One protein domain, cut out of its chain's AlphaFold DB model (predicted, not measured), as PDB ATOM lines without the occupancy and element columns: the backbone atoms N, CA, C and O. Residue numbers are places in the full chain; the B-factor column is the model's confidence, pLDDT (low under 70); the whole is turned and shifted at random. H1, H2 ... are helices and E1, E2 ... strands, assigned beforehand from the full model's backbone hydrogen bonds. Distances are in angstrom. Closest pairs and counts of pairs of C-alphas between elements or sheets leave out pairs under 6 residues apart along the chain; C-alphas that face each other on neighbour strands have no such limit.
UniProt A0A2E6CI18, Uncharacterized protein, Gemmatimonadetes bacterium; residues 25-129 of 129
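What this domain is: This is residues 25 to 129 of the 129 residues of an uncharacterized protein of Gemmatimonadetes bacterium (UniProt A0A2E6CI18). The model is one twisted sheet of five strands, with H2 crossing over one face and H1 packed on H2 while only grazing the sheet. The linking loop of residues 83 to 94 reaches to one end of the long axis, and the link between E3 and E4 reaches to the other. The printed part has 105 residues with two named helices and five named strands, in the order H1, E1, H2, E2, E3, E4, E5, and its class is mixed, helices and strands. The sheet runs E1, E2, E3, E4, E5, all antiparallel. The whole is compact, with a radius of gyration of the C-alphas of 13.4 A, yet elongated in outline, spanning 44 by 27 by 22 A.

Where its parts are: After residues 25 to 34, H1 takes residues 35 to 43, 12.4 A long, with C-alpha 35 at (51.402, 30.090, 96.383). E1 is residues 50 to 52, 7.0 A. H2 is residues 58 to 68, 15.4 A, beginning with C-alpha 58 at (63.238, 17.344, 91.973). E2 is residues 75 to 82, 21.1 A; E3 is residues 95 to 102, 23.8 A; E4 is residues 110 to 117, 23.2 A. E5, residues 123 to 128, is 14.2 A long and ends with C-alpha 128 at (62.436, 36.250, 77.006).

How they stand to each other: E1 and E5 are the edge strands. E1 and E2 are antiparallel at 156 degrees, with N 51 and O 78 2.9 A apart, within hydrogen-bond range. E2 to E5 form a meander, each strand the antiparallel neighbour of the one before, in three hairpins. Within hydrogen-bond range are N 79 and O 98 of E2 and E3, 2.9 A; N 97 and O 115 of E3 and E4, 2.9 A; and N 116 and O 125 of E4 and E5, 2.8 A. E1 and E5 are apart. H2 is on one face of the sheet at a height of 10.0 A, making two layers, a helix on one face of a sheet. It lies over E2 and only just over E3, on which 3 of its C-alphas fall, and runs across the strands, at 74 degrees to E2 on the local plane. The closest C-alphas of H2 and E2 are those of Gly 65 and Leu 75, 7.3 A apart. H1 touches H2, its closest C-alphas being those of Glu 37 and Ala 63, 5.2 A apart, at a steep tilt of 61 degrees, opposite ways. H1 only grazes the sheet, with residues 38 to 42. In H1 and H2 every O i to N i+4 pair is within hydrogen-bond range.

The domain as a whole: The two C-alphas farthest apart are those of Val 87 and Gly 106, 45.1 A. The printed part has no cut, and the link from E2 to E3, 12 residues, is long. Mean pLDDT of the printed part is 88.1; residues 25 to 27, 29 and 105 to 109 are under 70.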
ATOM      1  N   ASP A  25      56.937  39.560  76.926       54.31
ATOM      2  CA  ASP A  25      55.703  38.834  76.689       54.31
ATOM      3  C   ASP A  25      54.743  39.138  77.845       54.31
ATOM      4  O   ASP A  25      54.982  38.782  78.999       54.31
ATOM      5  N   ARG A  26      53.670  39.870  77.542       54.81
ATOM      6  CA  ARG A  26      52.611  40.200  78.505       54.81
ATOM      7  C   ARG A  26      51.470  39.187  78.483       54.81
ATOM      8  O   ARG A  26      50.489  39.417  79.182       54.81
ATOM      9  N   SER A  27      51.575  38.094  77.724       62.06
ATOM     10  CA  SER A  27      50.539  37.055  77.641       62.06
ATOM     11  C   SER A  27      50.112  36.542  79.018       62.06
ATOM     12  O   SER A  27      48.927  36.324  79.246       62.06
ATOM     13  N   ARG A  28      51.070  36.445  79.947       70.31
ATOM     14  CA  ARG A  28      50.862  35.988  81.328       70.31
ATOM     15  C   ARG A  28      50.767  37.113  82.356       70.31
ATOM     16  O   ARG A  28      50.635  36.848  83.549       70.31
ATOM     17  N   ALA A  29      50.867  38.374  81.936       69.75
ATOM     18  CA  ALA A  29      50.747  39.497  82.859       69.75
ATOM     19  C   ALA A  29      49.328  39.519  83.454       69.75
ATOM     20  O   ALA A  29      48.340  39.515  82.725       69.75
ATOM     21  N   GLY A  30      49.232  39.533  84.783       71.88
ATOM     22  CA  GLY A  30      47.966  39.401  85.509       71.88
ATOM     23  C   GLY A  30      47.597  37.966  85.901       71.88
ATOM     24  O   GLY A  30      46.712  37.790  86.739       71.88
ATOM     25  N   GLU A  31      48.287  36.943  85.384       85.38
ATOM     26  CA  GLU A  31      48.196  35.596  85.953       85.38
ATOM     27  C   GLU A  31      48.820  35.558  87.347       85.38
ATOM     28  O   GLU A  31      49.706  36.347  87.687       85.38
ATOM     29  N   ARG A  32      48.379  34.597  88.158       86.75
ATOM     30  CA  ARG A  32      48.878  34.410  89.514       86.75
ATOM     31  C   ARG A  32      49.655  33.108  89.607       86.75
ATOM     32  O   ARG A  32      49.107  32.043  89.334       86.75
ATOM     33  N   LEU A  33      50.916  33.194  90.029       87.75
ATOM     34  CA  LEU A  33      51.674  32.010  90.414       87.75
ATOM     35  C   LEU A  33      51.004  31.344  91.612       87.75
ATOM     36  O   LEU A  33      50.498  32.010  92.521       87.75
ATOM     37  N   LEU A  34      51.016  30.015  91.627       86.06
ATOM     38  CA  LEU A  34      50.454  29.282  92.745       86.06
ATOM     39  C   LEU A  34      51.331  29.518  93.977       86.06
ATOM     40  O   LEU A  34      52.558  29.449  93.911       86.06
ATOM     41  N   VAL A  35      50.697  29.767  95.127       86.38
ATOM     42  CA  VAL A  35      51.402  30.090  96.383       86.38
ATOM     43  C   VAL A  35      52.452  29.032  96.718       86.38
ATOM     44  O   VAL A  35      53.569  29.363  97.104       86.38
ATOM     45  N   HIS A  36      52.121  27.756  96.511       83.81
ATOM     46  CA  HIS A  36      53.052  26.666  96.765       83.81
ATOM     47  C   HIS A  36      54.275  26.704  95.832       83.81
ATOM     48  O   HIS A  36      55.369  26.386  96.274       83.81
ATOM     49  N   GLU A  37      54.130  27.119  94.570       86.31
ATOM     50  CA  GLU A  37      55.252  27.223  93.624       86.31
ATOM     51  C   GLU A  37      56.186  28.359  94.021       86.31
ATOM     52  O   GLU A  37      57.403  28.188  94.016       86.31
ATOM     53  N   MET A  38      55.618  29.491  94.440       90.62
ATOM     54  CA  MET A  38      56.400  30.601  94.977       90.62
ATOM     55  C   MET A  38      57.173  30.196  96.228       90.62
ATOM     56  O   MET A  38      58.355  30.509  96.330       90.62
ATOM     57  N   MET A  39      56.532  29.477  97.155       90.94
ATOM     58  CA  MET A  39      57.195  28.987  98.365       90.94
ATOM     59  C   MET A  39      58.382  28.084  98.020       90.94
ATOM     60  O   MET A  39      59.475  28.345  98.511       90.94
ATOM     61  N   GLN A  40      58.198  27.100  97.130       92.06
ATOM     62  CA  GLN A  40      59.284  26.204  96.705       92.06
ATOM     63  C   GLN A  40      60.437  26.981  96.050       92.06
ATOM     64  O   GLN A  40      61.598  26.834  96.429       92.06
ATOM     65  N   MET A  41      60.119  27.884  95.116       92.56
ATOM     66  CA  MET A  41      61.115  28.716  94.433       92.56
ATOM     67  C   MET A  41      61.859  29.676  95.371       92.56
ATOM     68  O   MET A  41      62.983  30.084  95.082       92.56
ATOM     69  N   GLU A  42      61.247  30.082  96.482       92.50
ATOM     70  CA  GLU A  42      61.864  30.981  97.456       92.50
ATOM     71  C   GLU A  42      62.720  30.262  98.490       92.50
ATOM     72  O   GLU A  42      63.666  30.861  98.999       92.50
ATOM     73  N   THR A  43      62.432  29.004  98.802       92.81
ATOM     74  CA  THR A  43      63.208  28.241  99.785       92.81
ATOM     75  C   THR A  43      64.400  27.518  99.170       92.81
ATOM     76  O   THR A  43      65.363  27.250  99.882       92.81
ATOM     77  N   CYS A  44      64.373  27.229  97.866       92.44
ATOM     78  CA  CYS A  44      65.375  26.378  97.217       92.44
ATOM     79  C   CYS A  44      66.718  27.071  96.913       92.44
ATOM     80  O   CYS A  44      67.722  26.401  96.683       92.44
ATOM     81  N   VAL A  45      66.773  28.408  96.916       93.25
ATOM     82  CA  VAL A  45      68.005  29.165  96.631       93.25
ATOM     83  C   VAL A  45      68.073  30.454  97.446       93.25
ATOM     84  O   VAL A  45      67.055  31.076  97.754       93.25
ATOM     85  N   GLU A  46      69.274  30.911  97.783       93.62
ATOM     86  CA  GLU A  46      69.477  32.236  98.376       93.62
ATOM     87  C   GLU A  46      69.151  33.354  97.366       93.62
ATOM     88  O   GLU A  46      69.381  33.193  96.161       93.62
ATOM     89  N   PRO A  47      68.628  34.513  97.806       93.00
ATOM     90  CA  PRO A  47      68.393  35.631  96.905       93.00
ATOM     91  C   PRO A  47      69.685  36.094  96.227       93.00
ATOM     92  O   PRO A  47      70.757  36.093  96.822       93.00
ATOM     93  N   MET A  48      69.570  36.550  94.983       93.12
ATOM     94  CA  MET A  48      70.658  37.047  94.136       93.12
ATOM     95  C   MET A  48      71.703  36.004  93.721       93.12
ATOM     96  O   MET A  48      72.555  36.340  92.894       93.12
ATOM     97  N   ARG A  49      71.608  34.751  94.178       94.69
ATOM     98  CA  ARG A  49      72.507  33.655  93.801       94.69
ATOM     99  C   ARG A  49      71.962  32.866  92.610       94.69
ATOM    100  O   ARG A  49      70.794  32.489  92.591       94.69
ATOM    101  N   THR A  50      72.820  32.619  91.622       96.94
ATOM    102  CA  THR A  50      72.535  31.677  90.529       96.94
ATOM    103  C   THR A  50      72.958  30.279  90.964       96.94
ATOM    104  O   THR A  50      74.074  30.110  91.458       96.94
ATOM    105  N   ILE A  51      72.091  29.290  90.772       96.94
ATOM    106  CA  ILE A  51      72.354  27.885  91.092       96.94
ATOM    107  C   ILE A  51      72.125  27.005  89.862       96.94
ATOM    108  O   ILE A  51      71.259  27.302  89.033       96.94
ATOM    109  N   LEU A  52      72.920  25.941  89.741       97.31
ATOM    110  CA  LEU A  52      72.673  24.879  88.771       97.31
ATOM    111  C   LEU A  52      71.468  24.056  89.225       97.31
ATOM    112  O   LEU A  52      71.323  23.733  90.401       97.31
ATOM    113  N   VAL A  53      70.583  23.730  88.290       95.75
ATOM    114  CA  VAL A  53      69.314  23.052  88.595       95.75
ATOM    115  C   VAL A  53      69.524  21.611  89.079       95.75
ATOM    116  O   VAL A  53      68.690  21.094  89.815       95.75
ATOM    117  N   ASP A  54      70.652  20.986  88.742       94.75
ATOM    118  CA  ASP A  54      71.043  19.654  89.225       94.75
ATOM    119  C   ASP A  54      71.356  19.604  90.734       94.75
ATOM    120  O   ASP A  54      71.354  18.526  91.325       94.75
ATOM    121  N   GLN A  55      71.571  20.760  91.369       96.12
ATOM    122  CA  GLN A  55      71.774  20.896  92.816       96.12
ATOM    123  C   GLN A  55      70.458  21.059  93.590       96.12
ATOM    124  O   GLN A  55      70.478  21.109  94.819       96.12
ATOM    125  N   LEU A  56      69.324  21.183  92.895       95.56
ATOM    126  CA  LEU A  56      68.009  21.392  93.500       95.56
ATOM    127  C   LEU A  56      67.250  20.074  93.670       95.56
ATOM    128  O   LEU A  56      67.455  19.109  92.932       95.56
ATOM    129  N   ALA A  57      66.312  20.039  94.620       96.00
ATOM    130  CA  ALA A  57      65.428  18.892  94.756       96.00
ATOM    131  C   ALA A  57      64.473  18.808  93.555       96.00
ATOM    132  O   ALA A  57      63.993  19.820  93.044       96.00
ATOM    133  N   ILE A  58      64.118  17.589  93.135       94.50
ATOM    134  CA  ILE A  58      63.238  17.344  91.973       94.50
ATOM    135  C   ILE A  58      61.903  18.103  92.086       94.50
ATOM    136  O   ILE A  58      61.356  18.571  91.083       94.50
ATOM    137  N   VAL A  59      61.381  18.247  93.308       93.06
ATOM    138  CA  VAL A  59      60.148  18.998  93.589       93.06
ATOM    139  C   VAL A  59      60.288  20.489  93.267       93.06
ATOM    140  O   VAL A  59      59.367  21.061  92.680       93.06
ATOM    141  N   ASP A  60      61.450  21.083  93.547       95.69
ATOM    142  CA  ASP A  60      61.758  22.487  93.256       95.69
ATOM    143  C   ASP A  60      61.892  22.689  91.753       95.69
ATOM    144  O   ASP A  60      61.268  23.584  91.184       95.69
ATOM    145  N   VAL A  61      62.635  21.803  91.082       95.62
ATOM    146  CA  VAL A  61      62.800  21.839  89.622       95.62
ATOM    147  C   VAL A  61      61.450  21.720  88.918       95.62
ATOM    148  O   VAL A  61      61.176  22.430  87.951       95.62
ATOM    149  N   SER A  62      60.567  20.862  89.430       93.06
ATOM    150  CA  SER A  62      59.216  20.699  88.895       93.06
ATOM    151  C   SER A  62      58.356  21.947  89.101       93.06
ATOM    152  O   SER A  62      57.612  22.324  88.197       93.06
ATOM    153  N   ALA A  63      58.455  22.600  90.264       92.25
ATOM    154  CA  ALA A  63      57.760  23.859  90.534       92.25
ATOM    155  C   ALA A  63      58.262  24.992  89.625       92.25
ATOM    156  O   ALA A  63      57.450  25.700  89.035       92.25
ATOM    157  N   ILE A  64      59.580  25.103  89.438       95.38
ATOM    158  CA  ILE A  64      60.198  26.057  88.507       95.38
ATOM    159  C   ILE A  64      59.704  25.791  87.080       95.38
ATOM    160  O   ILE A  64      59.266  26.710  86.392       95.38
ATOM    161  N   GLY A  65      59.717  24.533  86.637       92.88
ATOM    162  CA  GLY A  65      59.281  24.169  85.290       92.88
ATOM    163  C   GLY A  65      57.827  24.549  85.012       92.88
ATOM    164  O   GLY A  65      57.533  25.139  83.975       92.88
ATOM    165  N   ARG A  66      56.919  24.296  85.964       91.06
ATOM    166  CA  ARG A  66      55.514  24.721  85.854       91.06
ATOM    167  C   ARG A  66      55.365  26.237  85.854       91.06
ATOM    168  O   ARG A  66      54.695  26.767  84.972       91.06
ATOM    169  N   ALA A  67      56.032  26.926  86.781       91.88
ATOM    170  CA  ALA A  67      55.958  28.377  86.891       91.88
ATOM    171  C   ALA A  67      56.373  29.070  85.587       91.88
ATOM    172  O   ALA A  67      55.750  30.057  85.206       91.88
ATOM    173  N   PHE A  68      57.383  28.547  84.886       91.12
ATOM    174  CA  PHE A  68      57.911  29.123  83.643       91.12
ATOM    175  C   PHE A  68      57.381  28.471  82.356       91.12
ATOM    176  O   PHE A  68      57.738  28.911  81.266       91.12
ATOM    177  N   GLY A  69      56.562  27.419  82.444       89.38
ATOM    178  CA  GLY A  69      56.132  26.652  81.269       89.38
ATOM    179  C   GLY A  69      57.289  25.965  80.527       89.38
ATOM    180  O   GLY A  69      57.213  25.749  79.318       89.38
ATOM    181  N   VAL A  70      58.377  25.639  81.231       90.25
ATOM    182  CA  VAL A  70      59.574  24.997  80.672       90.25
ATOM    183  C   VAL A  70      59.669  23.562  81.196       90.25
ATOM    184  O   VAL A  70      59.586  23.354  82.407       90.25
ATOM    185  N   PRO A  71      59.885  22.549  80.334       91.19
ATOM    186  CA  PRO A  71      60.085  21.179  80.796       91.19
ATOM    187  C   PRO A  71      61.246  21.081  81.806       91.19
ATOM    188  O   PRO A  71      62.348  21.538  81.485       91.19
ATOM    189  N   PRO A  72      61.056  20.441  82.980       92.75
ATOM    190  CA  PRO A  72      62.080  20.330  84.024       92.75
ATOM    191  C   PRO A  72      63.452  19.859  83.528       92.75
ATOM    192  O   PRO A  72      64.470  20.426  83.904       92.75
ATOM    193  N   ALA A  73      63.479  18.882  82.614       92.31
ATOM    194  CA  ALA A  73      64.709  18.310  82.056       92.31
ATOM    195  C   ALA A  73      65.562  19.299  81.239       92.31
ATOM    196  O   ALA A  73      66.715  19.011  80.933       92.31
ATOM    197  N   ARG A  74      64.996  20.449  80.856       92.62
ATOM    198  CA  ARG A  74      65.669  21.468  80.040       92.62
ATOM    199  C   ARG A  74      66.151  22.655  80.851       92.62
ATOM    200  O   ARG A  74      66.896  23.474  80.321       92.62
ATOM    201  N   LEU A  75      65.734  22.762  82.108       95.38
ATOM    202  CA  LEU A  75      66.213  23.793  83.013       95.38
ATOM    203  C   LEU A  75      67.693  23.546  83.327       95.38
ATOM    204  O   LEU A  75      68.102  22.432  83.642       95.38
ATOM    205  N   ARG A  76      68.500  24.602  83.233       96.50
ATOM    206  CA  ARG A  76      69.950  24.560  83.474       96.50
ATOM    207  C   ARG A  76      70.330  25.341  84.716       96.50
ATOM    208  O   ARG A  76      71.026  24.824  85.584       96.50
ATOM    209  N   HIS A  77      69.826  26.567  84.819       97.62
ATOM    210  CA  HIS A  77      70.105  27.443  85.948       97.62
ATOM    211  C   HIS A  77      68.829  28.088  86.459       97.62
ATOM    212  O   HIS A  77      67.902  28.366  85.690       97.62
ATOM    213  N   PHE A  78      68.831  28.389  87.750       97.75
ATOM    214  CA  PHE A  78      67.792  29.158  88.406       97.75
ATOM    215  C   PHE A  78      68.410  30.282  89.234       97.75
ATOM    216  O   PHE A  78      69.488  30.142  89.815       97.75
ATOM    217  N   ARG A  79      67.732  31.426  89.278       97.31
ATOM    218  CA  ARG A  79      68.089  32.557  90.132       97.31
ATOM    219  C   ARG A  79      66.820  33.252  90.582       97.31
ATOM    220  O   ARG A  79      65.933  33.496  89.769       97.31
ATOM    221  N   ARG A  80      66.775  33.665  91.844       95.38
ATOM    222  CA  ARG A  80      65.746  34.584  92.335       95.38
ATOM    223  C   ARG A  80      66.364  35.866  92.859       95.38
ATOM    224  O   ARG A  80      67.530  35.895  93.245       95.38
ATOM    225  N   GLY A  81      65.553  36.899  92.972       94.69
ATOM    226  CA  GLY A  81      65.898  38.105  93.696       94.69
ATOM    227  C   GLY A  81      64.673  38.942  94.005       94.69
ATOM    228  O   GLY A  81      63.529  38.544  93.794       94.69
ATOM    229  N   TYR A  82      64.937  40.124  94.533       92.00
ATOM    230  CA  TYR A  82      63.928  41.110  94.873       92.00
ATOM    231  C   TYR A  82      64.320  42.460  94.287       92.00
ATOM    232  O   TYR A  82      65.480  42.719  93.961       92.00
ATOM    233  N   SER A  83      63.328  43.315  94.110       88.12
ATOM    234  CA  SER A  83      63.519  44.669  93.628       88.12
ATOM    235  C   SER A  83      64.142  45.546  94.708       88.12
ATOM    236  O   SER A  83      63.642  45.623  95.831       88.12
ATOM    237  N   LEU A  84      65.214  46.243  94.331       86.81
ATOM    238  CA  LEU A  84      65.881  47.266  95.140       86.81
ATOM    239  C   LEU A  84      65.346  48.678  94.843       86.81
ATOM    240  O   LEU A  84      66.009  49.668  95.139       86.81
ATOM    241  N   ALA A  85      64.169  48.785  94.217       86.12
ATOM    242  CA  ALA A  85      63.594  50.076  93.864       86.12
ATOM    243  C   ALA A  85      63.319  50.939  95.117       86.12
ATOM    244  O   ALA A  85      62.942  50.400  96.165       86.12
ATOM    245  N   PRO A  86      63.485  52.273  95.024       85.56
ATOM    246  CA  PRO A  86      63.318  53.170  96.161       85.56
ATOM    247  C   PRO A  86      61.867  53.231  96.658       85.56
ATOM    248  O   PRO A  86      60.920  52.768  96.012       85.56
ATOM    249  N   VAL A  87      61.688  53.833  97.837       86.69
ATOM    250  CA  VAL A  87      60.365  54.132  98.406       86.69
ATOM    251  C   VAL A  87      59.534  54.939  97.404       86.69
ATOM    252  O   VAL A  87      60.019  55.918  96.852       86.69
ATOM    253  N   GLY A  88      58.289  54.518  97.168       82.94
ATOM    254  CA  GLY A  88      57.376  55.167  96.220       82.94
ATOM    255  C   GLY A  88      57.439  54.631  94.785       82.94
ATOM    256  O   GLY A  88      56.589  54.987  93.978       82.94
ATOM    257  N   HIS A  89      58.386  53.744  94.456       85.50
ATOM    258  CA  HIS A  89      58.455  53.150  93.121       85.50
ATOM    259  C   HIS A  89      57.432  52.003  92.944       85.50
ATOM    260  O   HIS A  89      57.356  51.142  93.826       85.50
ATOM    261  N   PRO A  90      56.719  51.895  91.800       79.50
ATOM    262  CA  PRO A  90      55.713  50.843  91.565       79.50
ATOM    263  C   PRO A  90      56.242  49.410  91.695       79.50
ATOM    264  O   PRO A  90      55.518  48.491  92.054       79.50
ATOM    265  N   LEU A  91      57.532  49.221  91.413       80.50
ATOM    266  CA  LEU A  91      58.197  47.916  91.473       80.50
ATOM    267  C   LEU A  91      58.815  47.597  92.834       80.50
ATOM    268  O   LEU A  91      59.528  46.599  92.958       80.50
ATOM    269  N   ARG A  92      58.627  48.446  93.845       83.19
ATOM    270  CA  ARG A  92      59.165  48.185  95.179       83.19
ATOM    271  C   ARG A  92      58.558  46.894  95.735       83.19
ATOM    272  O   ARG A  92      57.384  46.620  95.528       83.19
ATOM    273  N   GLN A  93      59.369  46.108  96.442       82.19
ATOM    274  CA  GLN A  93      58.970  44.822  97.036       82.19
ATOM    275  C   GLN A  93      58.530  43.744  96.032       82.19
ATOM    276  O   GLN A  93      58.030  42.705  96.442       82.19
ATOM    277  N   THR A  94      58.729  43.946  94.731       91.06
ATOM    278  CA  THR A  94      58.510  42.872  93.757       91.06
ATOM    279  C   THR A  94      59.642  41.853  93.826       91.06
ATOM    280  O   THR A  94      60.780  42.174  94.182       91.06
ATOM    281  N   ARG A  95      59.321  40.613  93.487       93.19
ATOM    282  CA  ARG A  95      60.254  39.497  93.364       93.19
ATOM    283  C   ARG A  95      60.529  39.276  91.891       93.19
ATOM    284  O   ARG A  95      59.690  39.580  91.047       93.19
ATOM    285  N   TRP A  96      61.701  38.765  91.565       94.38
ATOM    286  CA  TRP A  96      61.977  38.307  90.215       94.38
ATOM    287  C   TRP A  96      62.622  36.933  90.256       94.38
ATOM    288  O   TRP A  96      63.390  36.613  91.163       94.38
ATOM    289  N   TYR A  97      62.298  36.131  89.256       95.56
ATOM    290  CA  TYR A  97      62.806  34.785  89.068       95.56
ATOM    291  C   TYR A  97      63.349  34.698  87.649       95.56
ATOM    292  O   TYR A  97      62.716  35.187  86.714       95.56
ATOM    293  N   THR A  98      64.505  34.075  87.475       96.62
ATOM    294  CA  THR A  98      65.141  33.871  86.178       96.62
ATOM    295  C   THR A  98      65.507  32.408  86.015       96.62
ATOM    296  O   THR A  98      66.141  31.822  86.894       96.62
ATOM    297  N   VAL A  99      65.146  31.846  84.866       96.75
ATOM    298  CA  VAL A  99      65.572  30.518  84.427       96.75
ATOM    299  C   VAL A  99      66.406  30.629  83.164       96.75
ATOM    300  O   VAL A  99      66.127  31.447  82.286       96.75
ATOM    301  N   TRP A 100      67.407  29.764  83.074       96.50
ATOM    302  CA  TRP A 100      68.121  29.474  81.840       96.50
ATOM    303  C   TRP A 100      67.777  28.052  81.442       96.50
ATOM    304  O   TRP A 100      67.788  27.157  82.293       96.50
ATOM    305  N   TYR A 101      67.465  27.848  80.172       94.44
ATOM    306  CA  TYR A 101      67.008  26.567  79.664       94.44
ATOM    307  C   TYR A 101      67.582  26.290  78.284       94.44
ATOM    308  O   TYR A 101      67.808  27.203  77.502       94.44
ATOM    309  N   GLU A 102      67.776  25.023  77.962       91.31
ATOM    310  CA  GLU A 102      68.112  24.618  76.598       91.31
ATOM    311  C   GLU A 102      66.904  24.872  75.691       91.31
ATOM    312  O   GLU A 102      65.799  24.467  76.063       91.31
ATOM    313  N   ALA A 103      67.061  25.538  74.540       82.06
ATOM    314  CA  ALA A 103      65.961  25.839  73.616       82.06
ATOM    315  C   ALA A 103      65.444  24.578  72.880       82.06
ATOM    316  O   ALA A 103      65.969  23.479  73.041       82.06
ATOM    317  N   PHE A 104      64.296  24.677  72.194       75.88
ATOM    318  CA  PHE A 104      63.660  23.489  71.601       75.88
ATOM    319  C   PHE A 104      64.534  22.958  70.452       75.88
ATOM    320  O   PHE A 104      65.190  23.764  69.783       75.88
ATOM    321  N   PRO A 105      64.527  21.640  70.173       65.69
ATOM    322  CA  PRO A 105      65.212  21.100  69.003       65.69
ATOM    323  C   PRO A 105      64.817  21.886  67.740       65.69
ATOM    324  O   PRO A 105      63.631  22.037  67.455       65.69
ATOM    325  N   GLY A 106      65.806  22.440  67.030       62.44
ATOM    326  CA  GLY A 106      65.602  23.299  65.853       62.44
ATOM    327  C   GLY A 106      65.665  24.813  66.101       62.44
ATOM    328  O   GLY A 106      65.635  25.570  65.137       62.44
ATOM    329  N   SER A 107      65.800  25.267  67.354       61.31
ATOM    330  CA  SER A 107      65.931  26.699  67.700       61.31
ATOM    331  C   SER A 107      67.353  27.154  68.064       61.31
ATOM    332  O   SER A 107      67.512  28.300  68.462       61.31
ATOM    333  N   ASN A 108      68.364  26.283  67.900       51.94
ATOM    334  CA  ASN A 108      69.801  26.521  68.137       51.94
ATOM    335  C   ASN A 108      70.104  27.589  69.206       51.94
ATOM    336  O   ASN A 108      70.390  28.737  68.873       51.94
ATOM    337  N   GLY A 109      70.099  27.205  70.486       67.94
ATOM    338  CA  GLY A 109      70.583  28.086  71.546       67.94
ATOM    339  C   GLY A 109      70.147  27.700  72.955       67.94
ATOM    340  O   GLY A 109      69.348  26.786  73.160       67.94
ATOM    341  N   ASP A 110      70.673  28.448  73.917       84.88
ATOM    342  CA  ASP A 110      70.132  28.545  75.268       84.88
ATOM    343  C   ASP A 110      69.125  29.700  75.305       84.88
ATOM    344  O   ASP A 110      69.354  30.750  74.710       84.88
ATOM    345  N   GLY A 111      68.010  29.510  76.005       90.38
ATOM    346  CA  GLY A 111      67.022  30.545  76.278       90.38
ATOM    347  C   GLY A 111      67.114  31.037  77.715       90.38
ATOM    348  O   GLY A 111      67.494  30.302  78.635       90.38
ATOM    349  N   LYS A 112      66.721  32.291  77.931       92.62
ATOM    350  CA  LYS A 112      66.611  32.872  79.269       92.62
ATOM    351  C   LYS A 112      65.259  33.548  79.438       92.62
ATOM    352  O   LYS A 112      64.874  34.412  78.660       92.62
ATOM    353  N   MET A 113      64.562  33.200  80.513       92.62
ATOM    354  CA  MET A 113      63.277  33.803  80.856       92.62
ATOM    355  C   MET A 113      63.343  34.413  82.246       92.62
ATOM    356  O   MET A 113      63.800  33.768  83.188       92.62
ATOM    357  N   THR A 114      62.872  35.649  82.380       94.38
ATOM    358  CA  THR A 114      62.725  36.325  83.672       94.38
ATOM    359  C   THR A 114      61.267  36.685  83.892       94.38
ATOM    360  O   THR A 114      60.685  37.360  83.049       94.38
ATOM    361  N   MET A 115      60.706  36.293  85.035       93.44
ATOM    362  CA  MET A 115      59.399  36.745  85.511       93.44
ATOM    363  C   MET A 115      59.574  37.693  86.693       93.44
ATOM    364  O   MET A 115      60.356  37.411  87.603       93.44
ATOM    365  N   ARG A 116      58.820  38.791  86.709       92.19
ATOM    366  CA  ARG A 116      58.669  39.676  87.867       92.19
ATOM    367  C   ARG A 116      57.279  39.504  88.449       92.19
ATOM    368  O   ARG A 116      56.295  39.500  87.717       92.19
ATOM    369  N   VAL A 117      57.213  39.385  89.767       92.94
ATOM    370  CA  VAL A 117      56.023  38.963  90.498       92.94
ATOM    371  C   VAL A 117      55.816  39.886  91.699       92.94
ATOM    372  O   VAL A 117      56.772  40.237  92.394       92.94
ATOM    373  N   SER A 118      54.586  40.323  91.942       90.62
ATOM    374  CA  SER A 118      54.222  41.056  93.159       90.62
ATOM    375  C   SER A 118      54.153  40.132  94.377       90.62
ATOM    376  O   SER A 118      54.189  38.908  94.277       90.62
ATOM    377  N   ASN A 119      54.040  40.723  95.568       86.38
ATOM    378  CA  ASN A 119      53.975  39.974  96.827       86.38
ATOM    379  C   ASN A 119      52.780  39.015  96.933       86.38
ATOM    380  O   ASN A 119      52.846  38.046  97.683       86.38
ATOM    381  N   ASP A 120      51.693  39.285  96.215       87.75
ATOM    382  CA  ASP A 120      50.509  38.429  96.159       87.75
ATOM    383  C   ASP A 120      50.653  37.266  95.159       87.75
ATOM    384  O   ASP A 120      49.799  36.379  95.139       87.75
ATOM    385  N   GLY A 121      51.725  37.241  94.364       88.44
ATOM    386  CA  GLY A 121      51.979  36.227  93.344       88.44
ATOM    387  C   GLY A 121      51.534  36.605  91.937       88.44
ATOM    388  O   GLY A 121      51.665  35.783  91.030       88.44
ATOM    389  N   THR A 122      51.027  37.821  91.731       91.00
ATOM    390  CA  THR A 122      50.635  38.291  90.398       91.00
ATOM    391  C   THR A 122      51.871  38.551  89.535       91.00
ATOM    392  O   THR A 122      52.805  39.241  89.948       91.00
ATOM    393  N   ILE A 123      51.897  37.995  88.325       91.19
ATOM    394  CA  ILE A 123      52.963  38.215  87.347       91.19
ATOM    395  C   ILE A 123      52.785  39.616  86.756       91.19
ATOM    396  O   ILE A 123      51.769  39.932  86.141       91.19
ATOM    397  N   ILE A 124      53.790  40.465  86.959       89.62
ATOM    398  CA  ILE A 124      53.827  41.855  86.491       89.62
ATOM    399  C   ILE A 124      54.470  41.926  85.108       89.62
ATOM    400  O   ILE A 124      54.017  42.663  84.236       89.62
ATOM    401  N   GLU A 125      55.558  41.183  84.920       88.31
ATOM    402  CA  GLU A 125      56.331  41.194  83.684       88.31
ATOM    403  C   GLU A 125      56.911  39.806  83.426       88.31
ATOM    404  O   GLU A 125      57.299  39.101  84.361       88.31
ATOM    405  N   GLN A 126      57.026  39.443  82.156       89.38
ATOM    406  CA  GLN A 126      57.787  38.286  81.722       89.38
ATOM    407  C   GLN A 126      58.602  38.678  80.497       89.38
ATOM    408  O   GLN A 126      58.098  39.316  79.576       89.38
ATOM    409  N   ARG A 127      59.891  38.347  80.494       87.81
ATOM    410  CA  ARG A 127      60.808  38.705  79.412       87.81
ATOM    411  C   ARG A 127      61.609  37.496  78.971       87.81
ATOM    412  O   ARG A 127      62.205  36.819  79.811       87.81
ATOM    413  N   HIS A 128      61.657  37.294  77.661       87.25
ATOM    414  CA  HIS A 128      62.436  36.250  77.006       87.25
ATOM    415  C   HIS A 128      63.677  36.867  76.355       87.25
ATOM    416  O   HIS A 128      63.632  38.008  75.888       87.25
ATOM    417  N   TRP A 129      64.778  36.125  76.374       83.56
ATOM    418  CA  TRP A 129      66.056  36.464  75.760       83.56
ATOM    419  C   TRP A 129      66.627  35.231  75.075       83.56
ATOM    420  O   TRP A 129      66.454  34.124  75.648       83.56
TER     421      TRP A 129